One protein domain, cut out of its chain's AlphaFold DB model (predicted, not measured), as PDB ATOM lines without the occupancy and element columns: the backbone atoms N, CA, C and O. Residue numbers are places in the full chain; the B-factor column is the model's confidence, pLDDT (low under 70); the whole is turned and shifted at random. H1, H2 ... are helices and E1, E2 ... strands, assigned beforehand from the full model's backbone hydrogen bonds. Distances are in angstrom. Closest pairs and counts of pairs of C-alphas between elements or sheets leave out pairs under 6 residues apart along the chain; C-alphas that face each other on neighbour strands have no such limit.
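AT A GLANCE: This is residues 357 to 560 of the 665 residues of an uncharacterized protein of Solibacillus silvestris (strain StLB046) (UniProt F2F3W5). The chain winds in stacked turns, a solenoid whose turns form two twisted parallel sheets set face to face as a sandwich, with their strands nearly aligned. The single helix, H1, lies at the end of the stack where E1 and E2 lie. The printed part has 204 residues, with 20 named strands and one named helix, which comes between E1 and E2; the class is mostly strand. One sheet runs E1 E2 E4 E7 E9 E11 E13 E15 E17 E19 E20 and the other E3 E6 E8 E10 E12 E14 E16 E18. The whole is compact, with a radius of gyration of the C-alphas of 17.4 A, and elongated, spanning 51 by 30 by 29 A.

IN THESE COORDINATES: E1, residues 357 to 359, begins with C-alpha 357 at (141.619, 195.179, 109.239). H1, 362 to 370, is 12.1 A long. Then come E2, 376 to 379; E3, 389 to 391; E4, 395 to 399; E5, 404 to 406; E6, 409 to 411; E7, 419 to 423; E8, 430 to 434; E9, 439 to 443; E10, 449 to 454; E11, 460 to 463; E12, 471 to 473; E13, 479 to 484, 16.7 A; E14, 489 to 493; E15, 498 to 502; E16, 504 to 510, 17.5 A; E17, 515 to 519; E18, 524 to 530, 17.5 A; and E19, 535 to 540, 16.1 A. E20, 554 to 559, 16.1 A, ends with C-alpha 559 at (168.147, 206.143, 149.489).

HOW THE PARTS SIT: In the larger sheet the edge strands are E1 and E20. E1 and E2 are parallel at 29 degrees, with N 359 and O 378 2.8 A apart, within hydrogen-bond range; E19 and E20, parallel at 18 degrees, have N 538 and O 556 at 2.8 A. In the other sheet, edged by E3 and E18, E16 and E18 are parallel at 13 degrees, with N 505 and O 524 at 2.8 A. The facing parts of the sheets are 7.7 A centre to centre. E1, H1 and E2 make a strand-helix-strand unit, two parallel neighbour strands with a helix between, with a right-handed crossover. H1 is on the larger sheet at a height of 9.3 A, over E1 and E2, along the strands at 6 degrees to E2 on the local plane; the closest C-alphas of H1 and E1 are Leu 365 and Val 359, 5.9 A. H1 only grazes the other sheet. In H1 every O i to N i+4 pair is within hydrogen-bond range. E5 pairs with no named strand, but residues 405 to 406 of it pair, parallel, with residues 383 to 384.

THE WHOLE: The two C-alphas farthest apart, Lys 373 and Thr 550, are 53.9 A apart. The printed part has no cut. The link E19 to E20, 13 residues, is long. Mean pLDDT of the printed part is 93.6; residues 401 and 458 are under 70.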
ATOM      1  N   VAL A 357     142.986 195.693 109.492       87.00
ATOM      2  CA  VAL A 357     141.619 195.179 109.239       87.00
ATOM      3  C   VAL A 357     140.590 195.766 110.204       87.00
ATOM      4  O   VAL A 357     140.945 196.183 111.305       87.00
ATOM      5  N   GLN A 358     139.316 195.788 109.806       90.19
ATOM      6  CA  GLN A 358     138.189 196.228 110.640       90.19
ATOM      7  C   GLN A 358     137.420 195.015 111.157       90.19
ATOM      8  O   GLN A 358     136.909 194.257 110.349       90.19
ATOM      9  N   VAL A 359     137.301 194.857 112.472       92.12
ATOM     10  CA  VAL A 359     136.727 193.685 113.141       92.12
ATOM     11  C   VAL A 359     135.478 194.073 113.932       92.12
ATOM     12  O   VAL A 359     135.513 194.985 114.758       92.12
ATOM     13  N   ASN A 360     134.394 193.329 113.709       92.12
ATOM     14  CA  ASN A 360     133.062 193.569 114.270       92.12
ATOM     15  C   ASN A 360     132.574 192.456 115.215       92.12
ATOM     16  O   ASN A 360     131.512 192.594 115.824       92.12
ATOM     17  N   ASP A 361     133.279 191.333 115.310       92.00
ATOM     18  CA  ASP A 361     132.891 190.219 116.173       92.00
ATOM     19  C   ASP A 361     134.110 189.386 116.605       92.00
ATOM     20  O   ASP A 361     135.240 189.605 116.156       92.00
ATOM     21  N   LEU A 362     133.884 188.450 117.532       91.75
ATOM     22  CA  LEU A 362     134.943 187.600 118.078       91.75
ATOM     23  C   LEU A 362     135.580 186.709 117.003       91.75
ATOM     24  O   LEU A 362     136.792 186.521 117.024       91.75
ATOM     25  N   ALA A 363     134.794 186.195 116.057       89.44
ATOM     26  CA  ALA A 363     135.305 185.314 115.011       89.44
ATOM     27  C   ALA A 363     136.277 186.064 114.088       89.44
ATOM     28  O   ALA A 363     137.378 185.588 113.818       89.44
ATOM     29  N   GLN A 364     135.916 187.281 113.678       91.56
ATOM     30  CA  GLN A 364     136.783 188.181 112.922       91.56
ATOM     31  C   GLN A 364     138.050 188.545 113.712       91.56
ATOM     32  O   GLN A 364     139.138 188.558 113.136       91.56
ATOM     33  N   LEU A 365     137.943 188.782 115.027       93.69
ATOM     34  CA  LEU A 365     139.102 189.065 115.882       93.69
ATOM     35  C   LEU A 365     140.064 187.873 115.952       93.69
ATOM     36  O   LEU A 365     141.266 188.041 115.764       93.69
ATOM     37  N   GLU A 366     139.546 186.668 116.194       91.31
ATOM     38  CA  GLU A 366     140.344 185.442 116.257       91.31
ATOM     39  C   GLU A 366     141.015 185.142 114.908       91.31
ATOM     40  O   GLU A 366     142.205 184.823 114.869       91.31
ATOM     41  N   MET A 367     140.300 185.325 113.792       88.62
ATOM     42  CA  MET A 367     140.868 185.180 112.447       88.62
ATOM     43  C   MET A 367     141.956 186.226 112.163       88.62
ATOM     44  O   MET A 367     143.019 185.881 111.641       88.62
ATOM     45  N   ALA A 368     141.741 187.486 112.553       90.81
ATOM     46  CA  ALA A 368     142.729 188.553 112.403       90.81
ATOM     47  C   ALA A 368     143.988 188.319 113.259       90.81
ATOM     48  O   ALA A 368     145.113 188.605 112.840       90.81
ATOM     49  N   LEU A 369     143.821 187.773 114.465       91.50
ATOM     50  CA  LEU A 369     144.928 187.410 115.347       91.50
ATOM     51  C   LEU A 369     145.697 186.188 114.831       91.50
ATOM     52  O   LEU A 369     146.920 186.165 114.957       91.50
ATOM     53  N   ALA A 370     145.024 185.223 114.199       87.12
ATOM     54  CA  ALA A 370     145.661 184.051 113.595       87.12
ATOM     55  C   ALA A 370     146.500 184.387 112.345       87.12
ATOM     56  O   ALA A 370     147.413 183.639 111.989       87.12
ATOM     57  N   ASN A 371     146.218 185.508 111.677       84.62
ATOM     58  CA  ASN A 371     146.964 185.961 110.510       84.62
ATOM     59  C   ASN A 371     148.101 186.921 110.909       84.62
ATOM     60  O   ASN A 371     147.892 188.102 111.180       84.62
ATOM     61  N   ALA A 372     149.338 186.420 110.895       84.25
ATOM     62  CA  ALA A 372     150.528 187.174 111.302       84.25
ATOM     63  C   ALA A 372     150.870 188.379 110.400       84.25
ATOM     64  O   ALA A 372     151.707 189.207 110.780       84.25
ATOM     65  N   LYS A 373     150.264 188.483 109.208       82.06
ATOM     66  CA  LYS A 373     150.475 189.607 108.283       82.06
ATOM     67  C   LYS A 373     149.668 190.841 108.663       82.06
ATOM     68  O   LYS A 373     150.123 191.953 108.419       82.06
ATOM     69  N   ILE A 374     148.534 190.653 109.326       86.94
ATOM     70  CA  ILE A 374     147.739 191.747 109.876       86.94
ATOM     71  C   ILE A 374     148.520 192.324 111.062       86.94
ATOM     72  O   ILE A 374     148.783 191.623 112.030       86.94
ATOM     73  N   LYS A 375     148.945 193.583 111.018       89.88
ATOM     74  CA  LYS A 375     149.707 194.228 112.109       89.88
ATOM     75  C   LYS A 375     148.849 195.120 112.997       89.88
ATOM     76  O   LYS A 375     149.216 195.353 114.142       89.88
ATOM     77  N   THR A 376     147.701 195.539 112.493       93.06
ATOM     78  CA  THR A 376     146.767 196.482 113.083       93.06
ATOM     79  C   THR A 376     145.352 195.922 112.958       93.06
ATOM     80  O   THR A 376     144.925 195.476 111.895       93.06
ATOM     81  N   ILE A 377     144.605 195.934 114.052       95.19
ATOM     82  CA  ILE A 377     143.221 195.471 114.111       95.19
ATOM     83  C   ILE A 377     142.386 196.615 114.669       95.19
ATOM     84  O   ILE A 377     142.644 197.089 115.768       95.19
ATOM     85  N   ASN A 378     141.387 197.061 113.923       94.81
ATOM     86  CA  ASN A 378     140.490 198.126 114.342       94.81
ATOM     87  C   ASN A 378     139.150 197.521 114.766       94.81
ATOM     88  O   ASN A 378     138.464 196.902 113.959       94.81
ATOM     89  N   LEU A 379     138.777 197.690 116.031       96.00
ATOM     90  CA  LEU A 379     137.512 197.233 116.592       96.00
ATOM     91  C   LEU A 379     136.428 198.282 116.338       96.00
ATOM     92  O   LEU A 379     136.470 199.403 116.861       96.00
ATOM     93  N   THR A 380     135.433 197.904 115.549       92.31
ATOM     94  CA  THR A 380     134.289 198.751 115.173       92.31
ATOM     95  C   THR A 380     133.050 198.482 116.021       92.31
ATOM     96  O   THR A 380     132.069 199.219 115.931       92.31
ATOM     97  N   SER A 381     133.084 197.448 116.856       92.94
ATOM     98  CA  SER A 381     131.983 197.037 117.723       92.94
ATOM     99  C   SER A 381     132.501 196.486 119.057       92.94
ATOM    100  O   SER A 381     133.706 196.338 119.277       92.94
ATOM    101  N   ASN A 382     131.563 196.162 119.950       94.81
ATOM    102  CA  ASN A 382     131.872 195.471 121.193       94.81
ATOM    103  C   ASN A 382     132.032 193.966 120.954       94.81
ATOM    104  O   ASN A 382     131.180 193.338 120.325       94.81
ATOM    105  N   ILE A 383     133.084 193.383 121.527       96.62
ATOM    106  CA  ILE A 383     133.458 191.979 121.354       96.62
ATOM    107  C   ILE A 383     133.211 191.218 122.666       96.62
ATOM    108  O   ILE A 383     134.005 191.342 123.604       96.62
ATOM    109  N   PRO A 384     132.124 190.436 122.782       96.19
ATOM    110  CA  PRO A 384     131.913 189.575 123.939       96.19
ATOM    111  C   PRO A 384     132.835 188.356 123.879       96.19
ATOM    112  O   PRO A 384     132.902 187.670 122.859       96.19
ATOM    113  N   LEU A 385     133.518 188.061 124.985       95.06
ATOM    114  CA  LEU A 385     134.373 186.886 125.103       95.06
ATOM    115  C   LEU A 385     133.659 185.767 125.867       95.06
ATOM    116  O   LEU A 385     133.097 185.982 126.937       95.06
ATOM    117  N   SER A 386     133.722 184.544 125.339       90.31
ATOM    118  CA  SER A 386     133.264 183.328 126.034       90.31
ATOM    119  C   SER A 386     134.360 182.673 126.887       90.31
ATOM    120  O   SER A 386     134.075 181.805 127.710       90.31
ATOM    121  N   ARG A 387     135.616 183.077 126.675       93.19
ATOM    122  CA  ARG A 387     136.836 182.581 127.323       93.19
ATOM    123  C   ARG A 387     137.899 183.678 127.304       93.19
ATOM    124  O   ARG A 387     137.780 184.612 126.517       93.19
ATOM    125  N   GLN A 388     138.953 183.537 128.106       95.38
ATOM    126  CA  GLN A 388     140.085 184.463 128.042       95.38
ATOM    127  C   GLN A 388     140.667 184.508 126.619       95.38
ATOM    128  O   GLN A 388     140.984 183.464 126.039       95.38
ATOM    129  N   LEU A 389     140.811 185.716 126.069       96.75
ATOM    130  CA  LEU A 389     141.445 185.940 124.772       96.75
ATOM    131  C   LEU A 389     142.961 186.046 124.952       96.75
ATOM    132  O   LEU A 389     143.438 186.946 125.641       96.75
ATOM    133  N   LEU A 390     143.715 185.150 124.313       96.69
ATOM    134  CA  LEU A 390     145.177 185.205 124.267       96.69
ATOM    135  C   LEU A 390     145.641 185.937 123.003       96.69
ATOM    136  O   LEU A 390     145.325 185.519 121.889       96.69
ATOM    137  N   ILE A 391     146.436 186.988 123.182       97.06
ATOM    138  CA  ILE A 391     147.118 187.717 122.110       97.06
ATOM    139  C   ILE A 391     148.611 187.384 122.207       97.06
ATOM    140  O   ILE A 391     149.337 188.013 122.969       97.06
ATOM    141  N   ASP A 392     149.062 186.370 121.459       95.50
ATOM    142  CA  ASP A 392     150.446 185.852 121.487       95.50
ATOM    143  C   ASP A 392     151.241 186.203 120.210       95.50
ATOM    144  O   ASP A 392     151.810 185.345 119.528       95.50
ATOM    145  N   ARG A 393     151.224 187.483 119.825       94.44
ATOM    146  CA  ARG A 393     152.037 188.013 118.720       94.44
ATOM    147  C   ARG A 393     152.155 189.531 118.766       94.44
ATOM    148  O   ARG A 393     151.339 190.198 119.396       94.44
ATOM    149  N   ASP A 394     153.089 190.059 117.984       94.12
ATOM    150  CA  ASP A 394     153.201 191.494 117.726       94.12
ATOM    151  C   ASP A 394     151.969 192.007 116.973       94.12
ATOM    152  O   ASP A 394     151.660 191.519 115.876       94.12
ATOM    153  N   VAL A 395     151.256 192.971 117.560       95.62
ATOM    154  CA  VAL A 395     150.028 193.545 116.993       95.62
ATOM    155  C   VAL A 395     149.661 194.877 117.657       95.62
ATOM    156  O   VAL A 395     149.884 195.086 118.848       95.62
ATOM    157  N   THR A 396     149.046 195.769 116.887       97.25
ATOM    158  CA  THR A 396     148.319 196.943 117.380       97.25
ATOM    159  C   THR A 396     146.819 196.682 117.291       97.25
ATOM    160  O   THR A 396     146.328 196.282 116.241       97.25
ATOM    161  N   ILE A 397     146.068 196.926 118.361       97.75
ATOM    162  CA  ILE A 397     144.605 196.858 118.356       97.75
ATOM    163  C   ILE A 397     144.060 198.229 118.748       97.75
ATOM    164  O   ILE A 397     144.327 198.714 119.848       97.75
ATOM    165  N   ASN A 398     143.307 198.853 117.847       97.06
ATOM    166  CA  ASN A 398     142.661 200.140 118.070       97.06
ATOM    167  C   ASN A 398     141.159 199.941 118.244       97.06
ATOM    168  O   ASN A 398     140.528 199.264 117.441       97.06
ATOM    169  N   GLY A 399     140.563 200.578 119.238       95.25
ATOM    170  CA  GLY A 399     139.123 200.736 119.335       95.25
ATOM    171  C   GLY A 399     138.647 202.027 118.678       95.25
ATOM    172  O   GLY A 399     139.315 203.062 118.720       95.25
ATOM    173  N   THR A 400     137.452 201.986 118.092       87.81
ATOM    174  CA  THR A 400     136.638 203.202 117.933       87.81
ATOM    175  C   THR A 400     136.215 203.717 119.317       87.81
ATOM    176  O   THR A 400     136.292 202.973 120.289       87.81
ATOM    177  N   SER A 401     135.783 204.978 119.452       68.38
ATOM    178  CA  SER A 401     135.701 205.718 120.731       68.38
ATOM    179  C   SER A 401     134.882 205.093 121.881       68.38
ATOM    180  O   SER A 401     134.868 205.657 122.967       68.38
ATOM    181  N   ASN A 402     134.211 203.956 121.676       73.12
ATOM    182  CA  ASN A 402     133.512 203.184 122.708       73.12
ATOM    183  C   ASN A 402     133.693 201.662 122.553       73.12
ATOM    184  O   ASN A 402     132.880 200.903 123.076       73.12
ATOM    185  N   ALA A 403     134.700 201.202 121.807       91.25
ATOM    186  CA  ALA A 403     134.905 199.778 121.585       91.25
ATOM    187  C   ALA A 403     135.256 199.083 122.904       91.25
ATOM    188  O   ALA A 403     136.185 199.480 123.617       91.25
ATOM    189  N   GLN A 404     134.506 198.032 123.223       94.50
ATOM    190  CA  GLN A 404     134.723 197.233 124.420       94.50
ATOM    191  C   GLN A 404     135.022 195.779 124.083       94.50
ATOM    192  O   GLN A 404     134.362 195.180 123.239       94.50
ATOM    193  N   ILE A 405     135.960 195.182 124.809       96.88
ATOM    194  CA  ILE A 405     136.128 193.735 124.877       96.88
ATOM    195  C   ILE A 405     135.573 193.278 126.226       96.88
ATOM    196  O   ILE A 405     136.105 193.610 127.289       96.88
ATOM    197  N   ALA A 406     134.461 192.546 126.188       96.69
ATOM    198  CA  ALA A 406     133.759 192.117 127.388       96.69
ATOM    199  C   ALA A 406     134.254 190.739 127.843       96.69
ATOM    200  O   ALA A 406     133.732 189.710 127.413       96.69
ATOM    201  N   GLY A 407     135.274 190.733 128.701       96.62
ATOM    202  CA  GLY A 407     135.882 189.536 129.280       96.62
ATOM    203  C   GLY A 407     137.365 189.727 129.595       96.62
ATOM    204  O   GLY A 407     137.870 190.850 129.572       96.62
ATOM    205  N   ASP A 408     138.047 188.623 129.898       98.00
ATOM    206  CA  ASP A 408     139.468 188.623 130.251       98.00
ATOM    207  C   ASP A 408     140.365 188.558 129.008       98.00
ATOM    208  O   ASP A 408     140.105 187.804 128.066       98.00
ATOM    209  N   ILE A 409     141.470 189.299 129.035       98.19
ATOM    210  CA  ILE A 409     142.471 189.336 127.963       98.19
ATOM    211  C   ILE A 409     143.841 189.029 128.554       98.19
ATOM    212  O   ILE A 409     144.190 189.543 129.613       98.19
ATOM    213  N   ARG A 410     144.645 188.240 127.842       98.25
ATOM    214  CA  ARG A 410     146.051 187.999 128.157       98.25
ATOM    215  C   ARG A 410     146.938 188.396 126.980       98.25
ATOM    216  O   ARG A 410     146.732 187.929 125.862       98.25
ATOM    217  N   LEU A 411     147.923 189.249 127.239       97.62
ATOM    218  CA  LEU A 411     148.925 189.701 126.278       97.62
ATOM    219  C   LEU A 411     150.188 188.850 126.442       97.62
ATOM    220  O   LEU A 411     150.997 189.129 127.324       97.62
ATOM    221  N   GLY A 412     150.329 187.818 125.611       95.81
ATOM    222  CA  GLY A 412     151.422 186.845 125.655       95.81
ATOM    223  C   GLY A 412     151.282 185.742 126.709       95.81
ATOM    224  O   GLY A 412     150.359 185.715 127.524       95.81
ATOM    225  N   ASP A 413     152.209 184.792 126.668       95.81
ATOM    226  CA  ASP A 413     152.347 183.683 127.623       95.81
ATOM    227  C   ASP A 413     153.731 183.647 128.303       95.81
ATOM    228  O   ASP A 413     154.120 182.638 128.895       95.81
ATOM    229  N   GLY A 414     154.500 184.731 128.163       93.00
ATOM    230  CA  GLY A 414     155.842 184.893 128.713       93.00
ATOM    231  C   GLY A 414     156.942 184.163 127.936       93.00
ATOM    232  O   GLY A 414     158.120 184.368 128.228       93.00
ATOM    233  N   SER A 415     156.602 183.339 126.935       93.81
ATOM    234  CA  SER A 415     157.581 182.541 126.179       93.81
ATOM    235  C   SER A 415     158.344 183.338 125.116       93.81
ATOM    236  O   SER A 415     159.423 182.924 124.683       93.81
ATOM    237  N   LYS A 416     157.802 184.487 124.694       93.12
ATOM    238  CA  LYS A 416     158.342 185.356 123.639       93.12
ATOM    239  C   LYS A 416     158.390 186.806 124.102       93.12
ATOM    240  O   LYS A 416     157.626 187.218 124.967       93.12
ATOM    241  N   ASN A 417     159.249 187.588 123.456       93.38
ATOM    242  CA  ASN A 417     159.272 189.040 123.610       93.38
ATOM    243  C   ASN A 417     158.307 189.648 122.593       93.38
ATOM    244  O   ASN A 417     158.605 189.627 121.399       93.38
ATOM    245  N   LEU A 418     157.160 190.143 123.060       93.25
ATOM    246  CA  LEU A 418     156.086 190.637 122.194       93.25
ATOM    247  C   LEU A 418     155.962 192.160 122.230       93.25
ATOM    248  O   LEU A 418     156.034 192.767 123.297       93.25
ATOM    249  N   ASN A 419     155.708 192.769 121.074       93.88
ATOM    250  CA  ASN A 419     155.388 194.187 120.933       93.88
ATOM    251  C   ASN A 419     153.885 194.360 120.698       93.88
ATOM    252  O   ASN A 419     153.396 194.170 119.581       93.88
ATOM    253  N   ILE A 420     153.145 194.713 121.747       96.12
ATOM    254  CA  ILE A 420     151.683 194.812 121.704       96.12
ATOM    255  C   ILE A 420     151.245 196.232 122.050       96.12
ATOM    256  O   ILE A 420     151.617 196.775 123.089       96.12
ATOM    257  N   LYS A 421     150.400 196.827 121.206       96.94
ATOM    258  CA  LYS A 421     149.746 198.106 121.496       96.94
ATOM    259  C   LYS A 421     148.235 197.924 121.555       96.94
ATOM    260  O   LYS A 421     147.644 197.442 120.596       96.94
ATOM    261  N   LEU A 422     147.610 198.350 122.648       97.88
ATOM    262  CA  LEU A 422     146.159 198.510 122.751       97.88
ATOM    263  C   LEU A 422     145.840 200.000 122.856       97.88
ATOM    264  O   LEU A 422     146.453 200.703 123.660       97.88
ATOM    265  N   ASN A 423     144.897 200.482 122.053       96.81
ATOM    266  CA  ASN A 423     144.551 201.898 121.990       96.81
ATOM    267  C   ASN A 423     143.035 202.109 121.965       96.81
ATOM    268  O   ASN A 423     142.373 201.522 121.116       96.81
ATOM    269  N   ASN A 424     142.495 202.980 122.822       96.44
ATOM    270  CA  ASN A 424     141.069 203.339 122.883       96.44
ATOM    271  C   ASN A 424     140.128 202.134 123.105       96.44
ATOM    272  O   ASN A 424     139.119 201.998 122.415       96.44
ATOM    273  N   ILE A 425     140.454 201.234 124.039       96.88
ATOM    274  CA  ILE A 425     139.667 200.010 124.293       96.88
ATOM    275  C   ILE A 425     139.225 199.951 125.755       96.88
ATOM    276  O   ILE A 425     140.031 200.119 126.670       96.88
ATOM    277  N   GLY A 426     137.945 199.654 125.984       97.19
ATOM    278  CA  GLY A 426     137.443 199.277 127.305       97.19
ATOM    279  C   GLY A 426     137.438 197.765 127.514       97.19
ATOM    280  O   GLY A 426     136.904 197.027 126.696       97.19
ATOM    281  N   ILE A 427     138.002 197.288 128.616       97.81
ATOM    282  CA  ILE A 427     138.073 195.871 128.976       97.81
ATOM    283  C   ILE A 427     137.300 195.683 130.278       97.81
ATOM    284  O   ILE A 427     137.655 196.242 131.314       97.81
ATOM    285  N   THR A 428     136.214 194.914 130.244       96.31
ATOM    286  CA  THR A 428     135.383 194.722 131.449       96.31
ATOM    287  C   THR A 428     135.957 193.682 132.411       96.31
ATOM    288  O   THR A 428     135.576 193.665 133.581       96.31
ATOM    289  N   GLY A 429     136.853 192.815 131.932       96.81
ATOM    290  CA  GLY A 429     137.542 191.802 132.725       96.81
ATOM    291  C   GLY A 429     138.958 192.205 133.133       96.81
ATOM    292  O   GLY A 429     139.330 193.383 133.165       96.81
ATOM    293  N   THR A 430     139.747 191.195 133.475       98.25
ATOM    294  CA  THR A 430     141.166 191.326 133.811       98.25
ATOM    295  C   THR A 430     141.991 191.437 132.534       98.25
ATOM    296  O   THR A 430     141.873 190.601 131.636       98.25
ATOM    297  N   LEU A 431     142.861 192.444 132.471       98.62
ATOM    298  CA  LEU A 431     143.916 192.537 131.470       98.62
ATOM    299  C   LEU A 431     145.212 191.997 132.074       98.62
ATOM    300  O   LEU A 431     145.772 192.602 132.982       98.62
ATOM    301  N   THR A 432     145.688 190.861 131.578       98.56
ATOM    302  CA  THR A 432     146.950 190.250 132.001       98.56
ATOM    303  C   THR A 432     148.064 190.582 131.014       98.56
ATOM    304  O   THR A 432     147.905 190.377 129.811       98.56
ATOM    305  N   VAL A 433     149.207 191.047 131.511       98.00
ATOM    306  CA  VAL A 433     150.404 191.351 130.724       98.00
ATOM    307  C   VAL A 433     151.490 190.321 131.023       98.00
ATOM    308  O   VAL A 433     152.003 190.253 132.141       98.00
ATOM    309  N   ASP A 434     151.827 189.513 130.021       97.00
ATOM    310  CA  ASP A 434     152.849 188.469 130.079       97.00
ATOM    311  C   ASP A 434     153.644 188.424 128.759       97.00
ATOM    312  O   ASP A 434     153.676 187.429 128.037       97.00
ATOM    313  N   ALA A 435     154.248 189.561 128.405       94.69
ATOM    314  CA  ALA A 435     154.880 189.796 127.103       94.69
ATOM    315  C   ALA A 435     156.385 189.446 127.063       94.69
ATOM    316  O   ALA A 435     157.118 189.951 126.206       94.69
ATOM    317  N   GLY A 436     156.871 188.645 128.015       93.25
ATOM    318  CA  GLY A 436     158.284 188.301 128.165       93.25
ATOM    319  C   GLY A 436     159.127 189.525 128.531       93.25
ATOM    320  O   GLY A 436     158.870 190.188 129.533       93.25
ATOM    321  N   SER A 437     160.144 189.825 127.721       90.75
ATOM    322  CA  SER A 437     160.918 191.084 127.767       90.75
ATOM    323  C   SER A 437     160.527 192.057 126.640       90.75
ATOM    324  O   SER A 437     161.360 192.845 126.190       90.75
ATOM    325  N   GLY A 438     159.309 191.920 126.108       89.69
ATOM    326  CA  GLY A 438     158.770 192.729 125.014       89.69
ATOM    327  C   GLY A 438     158.384 194.157 125.413       89.69
ATOM    328  O   GLY A 438     158.880 194.696 126.394       89.69
ATOM    329  N   ASN A 439     157.502 194.794 124.643       91.31
ATOM    330  CA  ASN A 439     156.985 196.135 124.919       91.31
ATOM    331  C   ASN A 439     155.456 196.155 124.797       91.31
ATOM    332  O   ASN A 439     154.894 195.722 123.793       91.31
ATOM    333  N   VAL A 440     154.781 196.680 125.812       96.38
ATOM    334  CA  VAL A 440     153.329 196.787 125.900       96.38
ATOM    335  C   VAL A 440     152.940 198.241 126.111       96.38
ATOM    336  O   VAL A 440     153.286 198.857 127.118       96.38
ATOM    337  N   ILE A 441     152.181 198.779 125.161       96.94
ATOM    338  CA  ILE A 441     151.671 200.151 125.201       96.94
ATOM    339  C   ILE A 441     150.151 200.097 125.333       96.94
ATOM    340  O   ILE A 441     149.466 199.600 124.441       96.94
ATOM    341  N   LEU A 442     149.624 200.618 126.438       97.56
ATOM    342  CA  LEU A 442     148.193 200.724 126.713       97.56
ATOM    343  C   LEU A 442     147.804 202.204 126.726       97.56
ATOM    344  O   LEU A 442     148.099 202.919 127.683       97.56
ATOM    345  N   GLU A 443     147.166 202.665 125.655       96.31
ATOM    346  CA  GLU A 443     146.820 204.070 125.431       96.31
ATOM    347  C   GLU A 443     145.299 204.264 125.449       96.31
ATOM    348  O   GLU A 443     144.580 203.616 124.697       96.31
ATOM    349  N   ASN A 444     144.779 205.132 126.321       96.25
ATOM    350  CA  ASN A 444     143.334 205.329 126.517       96.25
ATOM    351  C   ASN A 444     142.584 204.001 126.764       96.25
ATOM    352  O   ASN A 444     141.487 203.776 126.248       96.25
ATOM    353  N   VAL A 445     143.209 203.087 127.507       96.88
ATOM    354  CA  VAL A 445     142.643 201.772 127.828       96.88
ATOM    355  C   VAL A 445     142.044 201.800 129.227       96.88
ATOM    356  O   VAL A 445     142.661 202.291 130.175       96.88
ATOM    357  N   THR A 446     140.851 201.228 129.368       96.94
ATOM    358  CA  THR A 446     140.253 200.957 130.682       96.94
ATOM    359  C   THR A 446     140.187 199.454 130.919       96.94
ATOM    360  O   THR A 446     139.924 198.699 129.989       96.94
ATOM    361  N   ALA A 447     140.449 199.009 132.144       97.56
ATOM    362  CA  ALA A 447     140.358 197.607 132.547       97.56
ATOM    363  C   ALA A 447     139.704 197.487 133.930       97.56
ATOM    364  O   ALA A 447     139.711 198.437 134.716       97.56
ATOM    365  N   ASN A 448     139.171 196.315 134.278       97.12
ATOM    366  CA  ASN A 448     138.758 196.078 135.661       97.12
ATOM    367  C   ASN A 448     139.983 195.950 136.576       97.12
ATOM    368  O   ASN A 448     140.087 196.651 137.575       97.12
ATOM    369  N   VAL A 449     140.925 195.088 136.201       98.06
ATOM    370  CA  VAL A 449     142.211 194.866 136.878       98.06
ATOM    371  C   VAL A 449     143.296 194.794 135.811       98.06
ATOM    372  O   VAL A 449     143.069 194.206 134.753       98.06
ATOM    373  N   LEU A 450     144.471 195.353 136.099       98.38
ATOM    374  CA  LEU A 450     145.693 195.068 135.347       98.38
ATOM    375  C   LEU A 450     146.554 194.088 136.147       98.38
ATOM    376  O   LEU A 450     147.035 194.450 137.216       98.38
ATOM    377  N   ASP A 451     146.755 192.877 135.641       98.38
ATOM    378  CA  ASP A 451     147.655 191.880 136.229       98.38
ATOM    379  C   ASP A 451     148.959 191.812 135.427       98.38
ATOM    380  O   ASP A 451     148.934 191.604 134.215       98.38
ATOM    381  N   VAL A 452     150.104 192.006 136.073       97.50
ATOM    382  CA  VAL A 452     151.416 192.070 135.417       97.50
ATOM    383  C   VAL A 452     152.282 190.893 135.857       97.50
ATOM    384  O   VAL A 452     152.701 190.818 137.013       97.50
ATOM    385  N   ILE A 453     152.597 190.009 134.908       96.50
ATOM    386  CA  ILE A 453     153.441 188.817 135.088       96.50
ATOM    387  C   ILE A 453     154.824 189.034 134.459       96.50
ATOM    388  O   ILE A 453     155.855 188.758 135.080       96.50
ATOM    389  N   SER A 454     154.874 189.553 133.232       93.94
ATOM    390  CA  SER A 454     156.136 189.865 132.559       93.94
ATOM    391  C   SER A 454     155.988 191.004 131.550       93.94
ATOM    392  O   SER A 454     154.912 191.276 131.025       93.94
ATOM    393  N   GLY A 455     157.099 191.687 131.306       84.75
ATOM    394  CA  GLY A 455     157.232 192.789 130.358       84.75
ATOM    395  C   GLY A 455     158.703 193.163 130.185       84.75
ATOM    396  O   GLY A 455     159.130 193.489 129.090       84.75
ATOM    397  N   GLY A 456     159.512 193.037 131.242       80.50
ATOM    398  CA  GLY A 456     160.919 193.429 131.249       80.50
ATOM    399  C   GLY A 456     161.140 194.828 131.831       80.50
ATOM    400  O   GLY A 456     160.233 195.478 132.348       80.50
ATOM    401  N   VAL A 457     162.385 195.299 131.792       71.88
ATOM    402  CA  VAL A 457     162.807 196.542 132.469       71.88
ATOM    403  C   VAL A 457     162.585 197.816 131.648       71.88
ATOM    404  O   VAL A 457     162.911 198.893 132.127       71.88
ATOM    405  N   ASN A 458     162.010 197.726 130.444       68.31
ATOM    406  CA  ASN A 458     161.832 198.864 129.528       68.31
ATOM    407  C   ASN A 458     160.374 199.092 129.081       68.31
ATOM    408  O   ASN A 458     160.143 199.927 128.218       68.31
ATOM    409  N   SER A 459     159.395 198.354 129.601       75.50
ATOM    410  CA  SER A 459     158.452 197.719 128.673       75.50
ATOM    411  C   SER A 459     156.966 197.999 128.823       75.50
ATOM    412  O   SER A 459     156.240 197.641 127.911       75.50
ATOM    413  N   ILE A 460     156.455 198.504 129.948       95.00
ATOM    414  CA  ILE A 460     154.999 198.676 130.094       95.00
ATOM    415  C   ILE A 460     154.679 200.157 130.218       95.00
ATOM    416  O   ILE A 460     154.977 200.790 131.231       95.00
ATOM    417  N   HIS A 461     154.060 200.705 129.177       95.81
ATOM    418  CA  HIS A 461     153.661 202.102 129.090       95.81
ATOM    419  C   HIS A 461     152.143 202.221 129.197       95.81
ATOM    420  O   HIS A 461     151.408 201.713 128.355       95.81
ATOM    421  N   LEU A 462     151.683 202.920 130.230       97.06
ATOM    422  CA  LEU A 462     150.282 203.204 130.502       97.06
ATOM    423  C   LEU A 462     150.019 204.694 130.260       97.06
ATOM    424  O   LEU A 462     150.517 205.544 131.002       97.06
ATOM    425  N   ILE A 463     149.259 205.021 129.219       95.88
ATOM    426  CA  ILE A 463     148.979 206.396 128.790       95.88
ATOM    427  C   ILE A 463     147.473 206.624 128.868       95.88
ATOM    428  O   ILE A 463     146.718 205.944 128.180       95.88
ATOM    429  N   ASN A 464     147.025 207.560 129.709       95.44
ATOM    430  CA  ASN A 464     145.599 207.757 130.015       95.44
ATOM    431  C   ASN A 464     144.866 206.433 130.333       95.44
ATOM    432  O   ASN A 464     143.767 206.151 129.855       95.44
ATOM    433  N   PHE A 465     145.530 205.576 131.104       96.25
ATOM    434  CA  PHE A 465     145.046 204.258 131.484       96.25
ATOM    435  C   PHE A 465     144.233 204.329 132.778       96.25
ATOM    436  O   PHE A 465     144.539 205.119 133.674       96.25
ATOM    437  N   THR A 466     143.223 203.469 132.919       96.44
ATOM    438  CA  THR A 466     142.493 203.304 134.186       96.44
ATOM    439  C   THR A 466     142.203 201.835 134.478       96.44
ATOM    440  O   THR A 466     141.577 201.160 133.667       96.44
ATOM    441  N   ALA A 467     142.583 201.359 135.667       97.25
ATOM    442  CA  ALA A 467     142.133 200.088 136.223       97.25
ATOM    443  C   ALA A 467     141.230 200.323 137.442       97.25
ATOM    444  O   ALA A 467     141.676 200.851 138.461       97.25
ATOM    445  N   THR A 468     139.966 199.903 137.363       96.38
ATOM    446  CA  THR A 468     138.960 200.149 138.418       96.38
ATOM    447  C   THR A 468     139.363 199.562 139.773       96.38
ATOM    448  O   THR A 468     139.184 200.199 140.808       96.38
ATOM    449  N   ASN A 469     139.947 198.366 139.767       96.75
ATOM    450  CA  ASN A 469     140.427 197.646 140.946       96.75
ATOM    451  C   ASN A 469     141.964 197.659 141.054       96.75
ATOM    452  O   ASN A 469     142.547 196.868 141.793       96.75
ATOM    453  N   GLY A 470     142.620 198.587 140.350       97.19
ATOM    454  CA  GLY A 470     144.061 198.805 140.420       97.19
ATOM    455  C   GLY A 470     144.913 197.811 139.627       97.19
ATOM    456  O   GLY A 470     144.435 197.037 138.793       97.19
ATOM    457  N   ILE A 471     146.215 197.892 139.879       98.38
ATOM    458  CA  ILE A 471     147.278 197.139 139.215       98.38
ATOM    459  C   ILE A 471     147.847 196.125 140.207       98.38
ATOM    460  O   ILE A 471     148.174 196.481 141.338       98.38
ATOM    461  N   VAL A 472     148.004 194.875 139.792       98.25
ATOM    462  CA  VAL A 472     148.589 193.795 140.590       98.25
ATOM    463  C   VAL A 472     149.851 193.293 139.898       98.25
ATOM    464  O   VAL A 472     149.843 193.013 138.705       98.25
ATOM    465  N   PHE A 473     150.943 193.181 140.649       97.81
ATOM    466  CA  PHE A 473     152.215 192.656 140.165       97.81
ATOM    467  C   PHE A 473     152.446 191.244 140.704       97.81
ATOM    468  O   PHE A 473     152.836 191.069 141.861       97.81
ATOM    469  N   ASN A 474     152.234 190.252 139.838       96.69
ATOM    470  CA  ASN A 474     152.547 188.833 140.041       96.69
ATOM    471  C   ASN A 474     153.806 188.431 139.252       96.69
ATOM    472  O   ASN A 474     153.914 187.326 138.719       96.69
ATOM    473  N   ASN A 475     154.750 189.362 139.117       95.44
ATOM    474  CA  ASN A 475     155.852 189.235 138.183       95.44
ATOM    475  C   ASN A 475     156.891 188.187 138.593       95.44
ATOM    476  O   ASN A 475     157.268 188.077 139.757       95.44
ATOM    477  N   ILE A 476     157.397 187.448 137.605       93.31
ATOM    478  CA  ILE A 476     158.408 186.389 137.797       93.31
ATOM    479  C   ILE A 476     159.849 186.872 137.567       93.31
ATOM    480  O   ILE A 476     160.810 186.205 137.955       93.31
ATOM    481  N   ALA A 477     160.000 188.060 136.982       92.56
ATOM    482  CA  ALA A 477     161.257 188.759 136.734       92.56
ATOM    483  C   ALA A 477     161.069 190.267 136.997       92.56
ATOM    484  O   ALA A 477     159.924 190.710 137.113       92.56
ATOM    485  N   PRO A 478     162.146 191.067 137.104       93.62
ATOM    486  CA  PRO A 478     162.021 192.514 137.247       93.62
ATOM    487  C   PRO A 478     161.186 193.149 136.126       93.62
ATOM    488  O   PRO A 478     161.375 192.822 134.952       93.62
ATOM    489  N   VAL A 479     160.280 194.062 136.483       95.12
ATOM    490  CA  VAL A 479     159.403 194.759 135.526       95.12
ATOM    491  C   VAL A 479     159.429 196.266 135.731       95.12
ATOM    492  O   VAL A 479     159.487 196.738 136.863       95.12
ATOM    493  N   ARG A 480     159.344 197.026 134.635       94.75
ATOM    494  CA  ARG A 480     159.189 198.486 134.659       94.75
ATOM    495  C   ARG A 480     157.818 198.899 134.141       94.75
ATOM    496  O   ARG A 480     157.410 198.478 133.060       94.75
ATOM    497  N   LEU A 481     157.161 199.776 134.893       95.44
ATOM    498  CA  LEU A 481     155.890 200.394 134.546       95.44
ATOM    499  C   LEU A 481     156.039 201.917 134.495       95.44
ATOM    500  O   LEU A 481     156.513 202.528 135.451       95.44
ATOM    501  N   VAL A 482     155.576 202.523 133.406       94.31
ATOM    502  CA  VAL A 482     155.533 203.977 133.218       94.31
ATOM    503  C   VAL A 482     154.085 204.424 133.104       94.31
ATOM    504  O   VAL A 482     153.376 203.982 132.205       94.31
ATOM    505  N   LEU A 483     153.651 205.322 133.987       93.38
ATOM    506  CA  LEU A 483     152.298 205.868 134.005       93.38
ATOM    507  C   LEU A 483     152.311 207.351 133.607       93.38
ATOM    508  O   LEU A 483     152.891 208.187 134.294       93.38
ATOM    509  N   THR A 484     151.661 207.685 132.490       91.81
ATOM    510  CA  THR A 484     151.615 209.043 131.914       91.81
ATOM    511  C   THR A 484     150.170 209.489 131.703       91.81
ATOM    512  O   THR A 484     149.338 208.695 131.265       91.81
ATOM    513  N   ASN A 485     149.853 210.753 132.013       88.19
ATOM    514  CA  ASN A 485     148.528 211.368 131.801       88.19
ATOM    515  C   ASN A 485     147.345 210.515 132.296       88.19
ATOM    516  O   ASN A 485     146.281 210.515 131.691       88.19
ATOM    517  N   SER A 486     147.551 209.743 133.361       87.25
ATOM    518  CA  SER A 486     146.571 208.801 133.897       87.25
ATOM    519  C   SER A 486     146.181 209.210 135.309       87.25
ATOM    520  O   SER A 486     146.984 209.803 136.033       87.25
ATOM    521  N   ASN A 487     144.973 208.842 135.731       89.50
ATOM    522  CA  ASN A 487     144.612 208.934 137.141       89.50
ATOM    523  C   ASN A 487     145.543 208.045 137.971       89.50
ATOM    524  O   ASN A 487     145.948 206.970 137.515       89.50
ATOM    525  N   LYS A 488     145.845 208.472 139.199       93.81
ATOM    526  CA  LYS A 488     146.659 207.695 140.138       93.81
ATOM    527  C   LYS A 488     146.053 206.306 140.336       93.81
ATOM    528  O   LYS A 488     144.914 206.180 140.777       93.81
ATOM    529  N   GLN A 489     146.819 205.272 139.999       95.94
ATOM    530  CA  GLN A 489     146.390 203.879 140.125       95.94
ATOM    531  C   GLN A 489     146.849 203.300 141.463       95.94
ATOM    532  O   GLN A 489     147.983 203.539 141.885       95.94
ATOM    533  N   ASN A 490     145.988 202.520 142.118       97.62
ATOM    534  CA  ASN A 490     146.411 201.689 143.245       97.62
ATOM    535  C   ASN A 490     147.238 200.515 142.719       97.62
ATOM    536  O   ASN A 490     146.900 199.934 141.690       97.62
ATOM    537  N   VAL A 491     148.302 200.160 143.430       98.00
ATOM    538  CA  VAL A 491     149.234 199.099 143.040       98.00
ATOM    539  C   VAL A 491     149.344 198.083 144.166       98.00
ATOM    540  O   VAL A 491     149.512 198.468 145.315       98.00
ATOM    541  N   THR A 492     149.304 196.794 143.845       98.19
ATOM    542  CA  THR A 492     149.570 195.693 144.779       98.19
ATOM    543  C   THR A 492     150.795 194.910 144.327       98.19
ATOM    544  O   THR A 492     150.822 194.377 143.221       98.19
ATOM    545  N   LEU A 493     151.804 194.823 145.191       97.88
ATOM    546  CA  LEU A 493     153.028 194.052 144.986       97.88
ATOM    547  C   LEU A 493     152.858 192.665 145.621       97.88
ATOM    548  O   LEU A 493     152.866 192.541 146.850       97.88
ATOM    549  N   ALA A 494     152.670 191.640 144.788       96.69
ATOM    550  CA  ALA A 494     152.404 190.267 145.225       96.69
ATOM    551  C   ALA A 494     153.600 189.310 145.024       96.69
ATOM    552  O   ALA A 494     153.569 188.176 145.507       96.69
ATOM    553  N   SER A 495     154.679 189.761 144.380       95.94
ATOM    554  CA  SER A 495     155.906 188.987 144.144       95.94
ATOM    555  C   SER A 495     157.094 189.464 145.001       95.94
ATOM    556  O   SER A 495     157.054 190.529 145.619       95.94
ATOM    557  N   ASP A 496     158.169 188.669 145.024       95.50
ATOM    558  CA  ASP A 496     159.482 189.013 145.603       95.50
ATOM    559  C   ASP A 496     160.423 189.689 144.579       95.50
ATOM    560  O   ASP A 496     161.606 189.948 144.842       95.50
ATOM    561  N   LYS A 497     159.919 189.915 143.363       95.94
ATOM    562  CA  LYS A 497     160.671 190.455 142.235       95.94
ATOM    563  C   LYS A 497     160.532 191.967 142.196       95.94
ATOM    564  O   LYS A 497     159.533 192.538 142.617       95.94
ATOM    565  N   GLU A 498     161.571 192.617 141.689       95.81
ATOM    566  CA  GLU A 498     161.627 194.072 141.644       95.81
ATOM    567  C   GLU A 498     160.579 194.649 140.687       95.81
ATOM    568  O   GLU A 498     160.431 194.199 139.549       95.81
ATOM    569  N   VAL A 499     159.880 195.678 141.153       96.81
ATOM    570  CA  VAL A 499     159.010 196.520 140.335       96.81
ATOM    571  C   VAL A 499     159.623 197.911 140.259       96.81
ATOM    572  O   VAL A 499     159.932 198.505 141.287       96.81
ATOM    573  N   ILE A 500     159.798 198.439 139.050       95.94
ATOM    574  CA  ILE A 500     160.308 199.788 138.795       95.94
ATOM    575  C   ILE A 500     159.134 200.665 138.360       95.94
ATOM    576  O   ILE A 500     158.476 200.355 137.367       95.94
ATOM    577  N   LEU A 501     158.871 201.754 139.079       95.44
ATOM    578  CA  LEU A 501     157.760 202.667 138.796       95.44
ATOM    579  C   LEU A 501     158.240 204.047 138.337       95.44
ATOM    580  O   LEU A 501     159.220 204.583 138.863       95.44
ATOM    581  N   GLU A 502     157.491 204.639 137.402       93.38
ATOM    582  CA  GLU A 502     157.624 206.024 136.934       93.38
ATOM    583  C   GLU A 502     156.238 206.664 136.776       93.38
ATOM    584  O   GLU A 502     155.355 206.075 136.153       93.38
ATOM    585  N   GLY A 503     156.037 207.869 137.318       92.62
ATOM    586  CA  GLY A 503     154.749 208.579 137.280       92.62
ATOM    587  C   GLY A 503     154.007 208.641 138.622       92.62
ATOM    588  O   GLY A 503     154.589 208.483 139.692       92.62
ATOM    589  N   ALA A 504     152.705 208.932 138.588       92.81
ATOM    590  CA  ALA A 504     151.911 209.217 139.787       92.81
ATOM    591  C   ALA A 504     150.987 208.053 140.175       92.81
ATOM    592  O   ALA A 504     150.092 207.688 139.419       92.81
ATOM    593  N   TYR A 505     151.145 207.521 141.386       96.38
ATOM    594  CA  TYR A 505     150.421 206.354 141.892       96.38
ATOM    595  C   TYR A 505     149.646 206.675 143.173       96.38
ATOM    596  O   TYR A 505     149.981 207.598 143.913       96.38
ATOM    597  N   GLY A 506     148.582 205.908 143.414       96.94
ATOM    598  CA  GLY A 506     147.723 206.044 144.586       96.94
ATOM    599  C   GLY A 506     148.311 205.307 145.786       96.94
ATOM    600  O   GLY A 506     149.409 205.609 146.255       96.94
ATOM    601  N   THR A 507     147.574 204.319 146.287       97.25
ATOM    602  CA  THR A 507     148.053 203.444 147.363       97.25
ATOM    603  C   THR A 507     148.959 202.360 146.796       97.25
ATOM    604  O   THR A 507     148.544 201.628 145.896       97.25
ATOM    605  N   ILE A 508     150.158 202.206 147.359       97.69
ATOM    606  CA  ILE A 508     151.008 201.038 147.115       97.69
ATOM    607  C   ILE A 508     150.808 200.037 148.251       97.69
ATOM    608  O   ILE A 508     151.116 200.320 149.413       97.69
ATOM    609  N   ALA A 509     150.301 198.857 147.915       96.56
ATOM    610  CA  ALA A 509     150.109 197.748 148.826       96.56
ATOM    611  C   ALA A 509     151.172 196.661 148.629       96.56
ATOM    612  O   ALA A 509     151.606 196.412 147.507       96.56
ATOM    613  N   SER A 510     151.564 195.990 149.713       95.94
ATOM    614  CA  SER A 510     152.395 194.781 149.650       95.94
ATOM    615  C   SER A 510     151.689 193.621 150.341       95.94
ATOM    616  O   SER A 510     151.269 193.733 151.499       95.94
ATOM    617  N   THR A 511     151.579 192.509 149.618       93.94
ATOM    618  CA  THR A 511     151.047 191.229 150.105       93.94
ATOM    619  C   THR A 511     152.110 190.130 150.132       93.94
ATOM    620  O   THR A 511     151.807 189.001 150.515       93.94
ATOM    621  N   ASN A 512     153.351 190.454 149.754       93.62
ATOM    622  CA  ASN A 512     154.491 189.546 149.778       93.62
ATOM    623  C   ASN A 512     155.406 189.842 150.977       93.62
ATOM    624  O   ASN A 512     155.534 190.990 151.410       93.62
ATOM    625  N   GLN A 513     156.059 188.806 151.510       94.00
ATOM    626  CA  GLN A 513     156.966 188.950 152.648       94.00
ATOM    627  C   GLN A 513     158.237 189.727 152.305       94.00
ATOM    628  O   GLN A 513     158.777 190.340 153.212       94.00
ATOM    629  N   ASP A 514     158.660 189.758 151.036       94.56
ATOM    630  CA  ASP A 514     159.909 190.386 150.589       94.56
ATOM    631  C   ASP A 514     159.719 191.197 149.292       94.56
ATOM    632  O   ASP A 514     160.515 191.109 148.351       94.56
ATOM    633  N   ALA A 515     158.657 192.005 149.220       97.19
ATOM    634  CA  ALA A 515     158.392 192.844 148.052       97.19
ATOM    635  C   ALA A 515     159.500 193.893 147.834       97.19
ATOM    636  O   ALA A 515     160.009 194.500 148.786       97.19
ATOM    637  N   LYS A 516     159.838 194.150 146.563       97.69
ATOM    638  CA  LYS A 516     160.878 195.106 146.151       97.69
ATOM    639  C   LYS A 516     160.324 196.125 145.166       97.69
ATOM    640  O   LYS A 516     159.786 195.760 144.123       97.69
ATOM    641  N   LEU A 517     160.503 197.401 145.482       97.56
ATOM    642  CA  LEU A 517     160.065 198.528 144.671       97.56
ATOM    643  C   LEU A 517     161.238 199.480 144.432       97.56
ATOM    644  O   LEU A 517     161.903 199.889 145.377       97.56
ATOM    645  N   THR A 518     161.434 199.897 143.190       96.44
ATOM    646  CA  THR A 518     162.347 200.978 142.816       96.44
ATOM    647  C   THR A 518     161.539 202.106 142.186       96.44
ATOM    648  O   THR A 518     160.782 201.889 141.244       96.44
ATOM    649  N   VAL A 519     161.681 203.326 142.696       94.25
ATOM    650  CA  VAL A 519     160.988 204.510 142.163       94.25
ATOM    651  C   VAL A 519     161.983 205.451 141.487       94.25
ATOM    652  O   VAL A 519     163.102 205.620 141.969       94.25
ATOM    653  N   LYS A 520     161.602 206.057 140.357       91.38
ATOM    654  CA  LYS A 520     162.443 207.019 139.615       91.38
ATOM    655  C   LYS A 520     162.110 208.481 139.952       91.38
ATOM    656  O   LYS A 520     161.176 208.759 140.697       91.38
ATOM    657  N   TYR A 521     162.886 209.417 139.392       77.81
ATOM    658  CA  TYR A 521     162.957 210.840 139.772       77.81
ATOM    659  C   TYR A 521     161.657 211.665 139.644       77.81
ATOM    660  O   TYR A 521     161.625 212.803 140.093       77.81
ATOM    661  N   ASN A 522     160.584 211.115 139.075       80.88
ATOM    662  CA  ASN A 522     159.288 211.774 138.870       80.88
ATOM    663  C   ASN A 522     158.116 211.038 139.545       80.88
ATOM    664  O   ASN A 522     156.955 211.268 139.198       80.88
ATOM    665  N   VAL A 523     158.403 210.121 140.471       90.81
ATOM    666  CA  VAL A 523     157.358 209.332 141.122       90.81
ATOM    667  C   VAL A 523     156.682 210.106 142.248       90.81
ATOM    668  O   VAL A 523     157.346 210.665 143.118       90.81
ATOM    669  N   SER A 524     155.349 210.066 142.277       93.00
ATOM    670  CA  SER A 524     154.554 210.454 143.450       93.00
ATOM    671  C   SER A 524     153.677 209.290 143.901       93.00
ATOM    672  O   SER A 524     153.127 208.568 143.073       93.00
ATOM    673  N   ILE A 525     153.575 209.094 145.214       96.38
ATOM    674  CA  ILE A 525     152.781 208.037 145.852       96.38
ATOM    675  C   ILE A 525     151.908 208.701 146.915       96.38
ATOM    676  O   ILE A 525     152.415 209.529 147.672       96.38
ATOM    677  N   ASP A 526     150.624 208.344 146.989       96.50
ATOM    678  CA  ASP A 526     149.704 208.928 147.976       96.50
ATOM    679  C   ASP A 526     149.833 208.271 149.347       96.50
ATOM    680  O   ASP A 526     149.878 208.951 150.373       96.50
ATOM    681  N   SER A 527     149.868 206.937 149.388       96.81
ATOM    682  CA  SER A 527     149.912 206.204 150.653       96.81
ATOM    683  C   SER A 527     150.436 204.775 150.503       96.81
ATOM    684  O   SER A 527     150.640 204.269 149.398       96.81
ATOM    685  N   TRP A 528     150.649 204.117 151.641       97.00
ATOM    686  CA  TRP A 528     151.162 202.753 151.735       97.00
ATOM    687  C   TRP A 528     150.171 201.849 152.477       97.00
ATOM    688  O   TRP A 528     149.596 202.261 153.486       97.00
ATOM    689  N   SER A 529     150.047 200.589 152.055       95.94
ATOM    690  CA  SER A 529     149.269 199.550 152.745       95.94
ATOM    691  C   SER A 529     150.040 198.226 152.801       95.94
ATOM    692  O   SER A 529     149.978 197.399 151.897       95.94
ATOM    693  N   ILE A 530     150.819 198.019 153.861       95.44
ATOM    694  CA  ILE A 530     151.658 196.816 154.013       95.44
ATOM    695  C   ILE A 530     151.055 195.949 155.116       95.44
ATOM    696  O   ILE A 530     150.886 196.423 156.246       95.44
ATOM    697  N   GLY A 531     150.715 194.704 154.771       90.56
ATOM    698  CA  GLY A 531     150.099 193.744 155.686       90.56
ATOM    699  C   GLY A 531     150.994 193.380 156.875       90.56
ATOM    700  O   GLY A 531     152.220 193.481 156.811       90.56
ATOM    701  N   ALA A 532     150.385 192.932 157.975       92.56
ATOM    702  CA  ALA A 532     151.133 192.461 159.139       92.56
ATOM    703  C   ALA A 532     152.046 191.281 158.759       92.56
ATOM    704  O   ALA A 532     151.609 190.341 158.095       92.56
ATOM    705  N   GLY A 533     153.312 191.338 159.178       91.88
ATOM    706  CA  GLY A 533     154.319 190.330 158.828       91.88
ATOM    707  C   GLY A 533     154.862 190.421 157.395       91.88
ATOM    708  O   GLY A 533     155.662 189.572 157.018       91.88
ATOM    709  N   MET A 534     154.461 191.432 156.614       95.94
ATOM    710  CA  MET A 534     155.006 191.701 155.279       95.94
ATOM    711  C   MET A 534     156.099 192.769 155.339       95.94
ATOM    712  O   MET A 534     156.041 193.680 156.176       95.94
ATOM    713  N   LYS A 535     157.071 192.689 154.427       94.44
ATOM    714  CA  LYS A 535     158.118 193.695 154.241       94.44
ATOM    715  C   LYS A 535     158.075 194.238 152.814       94.44
ATOM    716  O   LYS A 535     157.942 193.489 151.849       94.44
ATOM    717  N   LEU A 536     158.205 195.555 152.690       97.31
ATOM    718  CA  LEU A 536     158.423 196.246 151.423       97.31
ATOM    719  C   LEU A 536     159.749 197.001 151.496       97.31
ATOM    720  O   LEU A 536     159.925 197.860 152.359       97.31
ATOM    721  N   THR A 537     160.661 196.685 150.581       97.88
ATOM    722  CA  THR A 537     161.911 197.431 150.395       97.88
ATOM    723  C   THR A 537     161.731 198.409 149.243       97.88
ATOM    724  O   THR A 537     161.411 197.984 148.133       97.88
ATOM    725  N   VAL A 538     161.923 199.703 149.500       97.56
ATOM    726  CA  VAL A 538     161.784 200.775 148.507       97.56
ATOM    727  C   VAL A 538     163.125 201.448 148.267       97.56
ATOM    728  O   VAL A 538     163.632 202.143 149.146       97.56
ATOM    729  N   THR A 539     163.663 201.291 147.064       97.38
ATOM    730  CA  THR A 539     164.835 202.019 146.575       97.38
ATOM    731  C   THR A 539     164.380 203.303 145.891       97.38
ATOM    732  O   THR A 539     163.542 203.262 144.987       97.38
ATOM    733  N   HIS A 540     164.905 204.451 146.312       95.19
ATOM    734  CA  HIS A 540     164.518 205.747 145.758       95.19
ATOM    735  C   HIS A 540     165.700 206.725 145.688       95.19
ATOM    736  O   HIS A 540     166.606 206.646 146.520       95.19
ATOM    737  N   PRO A 541     165.693 207.666 144.729       91.88
ATOM    738  CA  PRO A 541     166.657 208.756 144.698       91.88
ATOM    739  C   PRO A 541     166.371 209.785 145.793       91.88
ATOM    740  O   PRO A 541     165.259 209.856 146.330       91.88
ATOM    741  N   GLU A 542     167.362 210.622 146.094       88.31
ATOM    742  CA  GLU A 542     167.265 211.622 147.163       88.31
ATOM    743  C   GLU A 542     166.183 212.675 146.875       88.31
ATOM    744  O   GLU A 542     165.520 213.156 147.790       88.31
ATOM    745  N   SER A 543     165.938 212.971 145.595       85.25
ATOM    746  CA  SER A 543     164.941 213.955 145.163       85.25
ATOM    747  C   SER A 543     163.485 213.494 145.315       85.25
ATOM    748  O   SER A 543     162.573 214.309 145.185       85.25
ATOM    749  N   VAL A 544     163.226 212.206 145.575       90.00
ATOM    750  CA  VAL A 544     161.859 211.671 145.690       90.00
ATOM    751  C   VAL A 544     161.409 211.669 147.148       90.00
ATOM    752  O   VAL A 544     161.934 210.937 147.989       90.00
ATOM    753  N   THR A 545     160.367 212.449 147.441       90.25
ATOM    754  CA  THR A 545     159.728 212.458 148.763       90.25
ATOM    755  C   THR A 545     158.679 211.351 148.858       90.25
ATOM    756  O   THR A 545     157.656 211.383 148.181       90.25
ATOM    757  N   LEU A 546     158.917 210.373 149.734       93.00
ATOM    758  CA  LEU A 546     157.994 209.262 149.987       93.00
ATOM    759  C   LEU A 546     157.042 209.567 151.157       93.00
ATOM    760  O   LEU A 546     157.523 210.039 152.194       93.00
ATOM    761  N   PRO A 547     155.742 209.209 151.083       94.75
ATOM    762  CA  PRO A 547     154.812 209.457 152.179       94.75
ATOM    763  C   PRO A 547     155.219 208.726 153.467       94.75
ATOM    764  O   PRO A 547     155.958 207.725 153.456       94.75
ATOM    765  N   ALA A 548     154.739 209.250 154.595       91.75
ATOM    766  CA  ALA A 548     154.907 208.623 155.900       91.75
ATOM    767  C   ALA A 548     154.170 207.274 155.954       91.75
ATOM    768  O   ALA A 548     153.157 207.075 155.286       91.75
ATOM    769  N   TYR A 549     154.682 206.346 156.760       93.69
ATOM    770  CA  TYR A 549     154.089 205.025 156.950       93.69
ATOM    771  C   TYR A 549     153.904 204.734 158.438       93.69
ATOM    772  O   TYR A 549     154.841 204.887 159.218       93.69
ATOM    773  N   THR A 550     152.698 204.306 158.817       83.81
ATOM    774  CA  THR A 550     152.320 203.971 160.205       83.81
ATOM    775  C   THR A 550     151.564 202.639 160.293       83.81
ATOM    776  O   THR A 550     150.708 202.467 161.160       83.81
ATOM    777  N   GLY A 551     151.803 201.715 159.356       88.69
ATOM    778  CA  GLY A 551     151.100 200.428 159.294       88.69
ATOM    779  C   GLY A 551     151.763 199.307 160.108       88.69
ATOM    780  O   GLY A 551     152.783 199.509 160.759       88.69
ATOM    781  N   ALA A 552     151.156 198.115 160.063       87.69
ATOM    782  CA  ALA A 552     151.557 196.943 160.855       87.69
ATOM    783  C   ALA A 552     152.691 196.093 160.240       87.69
ATOM    784  O   ALA A 552     153.190 195.174 160.889       87.69
ATOM    785  N   GLY A 553     153.052 196.345 158.983       93.62
ATOM    786  CA  GLY A 553     154.178 195.715 158.297       93.62
ATOM    787  C   GLY A 553     155.472 196.518 158.435       93.62
ATOM    788  O   GLY A 553     155.566 197.458 159.223       93.62
ATOM    789  N   VAL A 554     156.483 196.153 157.648       94.50
ATOM    790  CA  VAL A 554     157.790 196.827 157.629       94.50
ATOM    791  C   VAL A 554     157.995 197.527 156.286       94.50
ATOM    792  O   VAL A 554     157.954 196.885 155.239       94.50
ATOM    793  N   LEU A 555     158.253 198.836 156.318       95.81
ATOM    794  CA  LEU A 555     158.696 199.617 155.160       95.81
ATOM    795  C   LEU A 555     160.174 199.977 155.336       95.81
ATOM    796  O   LEU A 555     160.511 200.814 156.172       95.81
ATOM    797  N   GLU A 556     161.047 199.359 154.547       95.94
ATOM    798  CA  GLU A 556     162.467 199.703 154.483       95.94
ATOM    799  C   GLU A 556     162.702 200.664 153.315       95.94
ATOM    800  O   GLU A 556     162.339 200.362 152.180       95.94
ATOM    801  N   LYS A 557     163.293 201.830 153.585       94.94
ATOM    802  CA  LYS A 557     163.608 202.844 152.570       94.94
ATOM    803  C   LYS A 557     165.119 202.885 152.356       94.94
ATOM    804  O   LYS A 557     165.862 203.117 153.307       94.94
ATOM    805  N   ILE A 558     165.551 202.681 151.119       94.31
ATOM    806  CA  ILE A 558     166.948 202.737 150.698       94.31
ATOM    807  C   ILE A 558     167.103 203.954 149.789       94.31
ATOM    808  O   ILE A 558     166.622 203.961 148.656       94.31
ATOM    809  N   ASN A 559     167.772 204.987 150.295       88.44
ATOM    810  CA  ASN A 559     168.147 206.143 149.489       88.44
ATOM    811  C   ASN A 559     169.417 205.803 148.696       88.44
ATOM    812  O   ASN A 559     170.414 205.390 149.288       88.44
ATOM    813  N   THR A 560     169.383 205.959 147.372       88.31
ATOM    814  CA  THR A 560     170.540 205.677 146.506       88.31
ATOM    815  C   THR A 560     171.618 206.759 146.561       88.31
ATOM    816  O   THR A 560     172.731 206.523 146.101       88.31
TER     817      THR A 560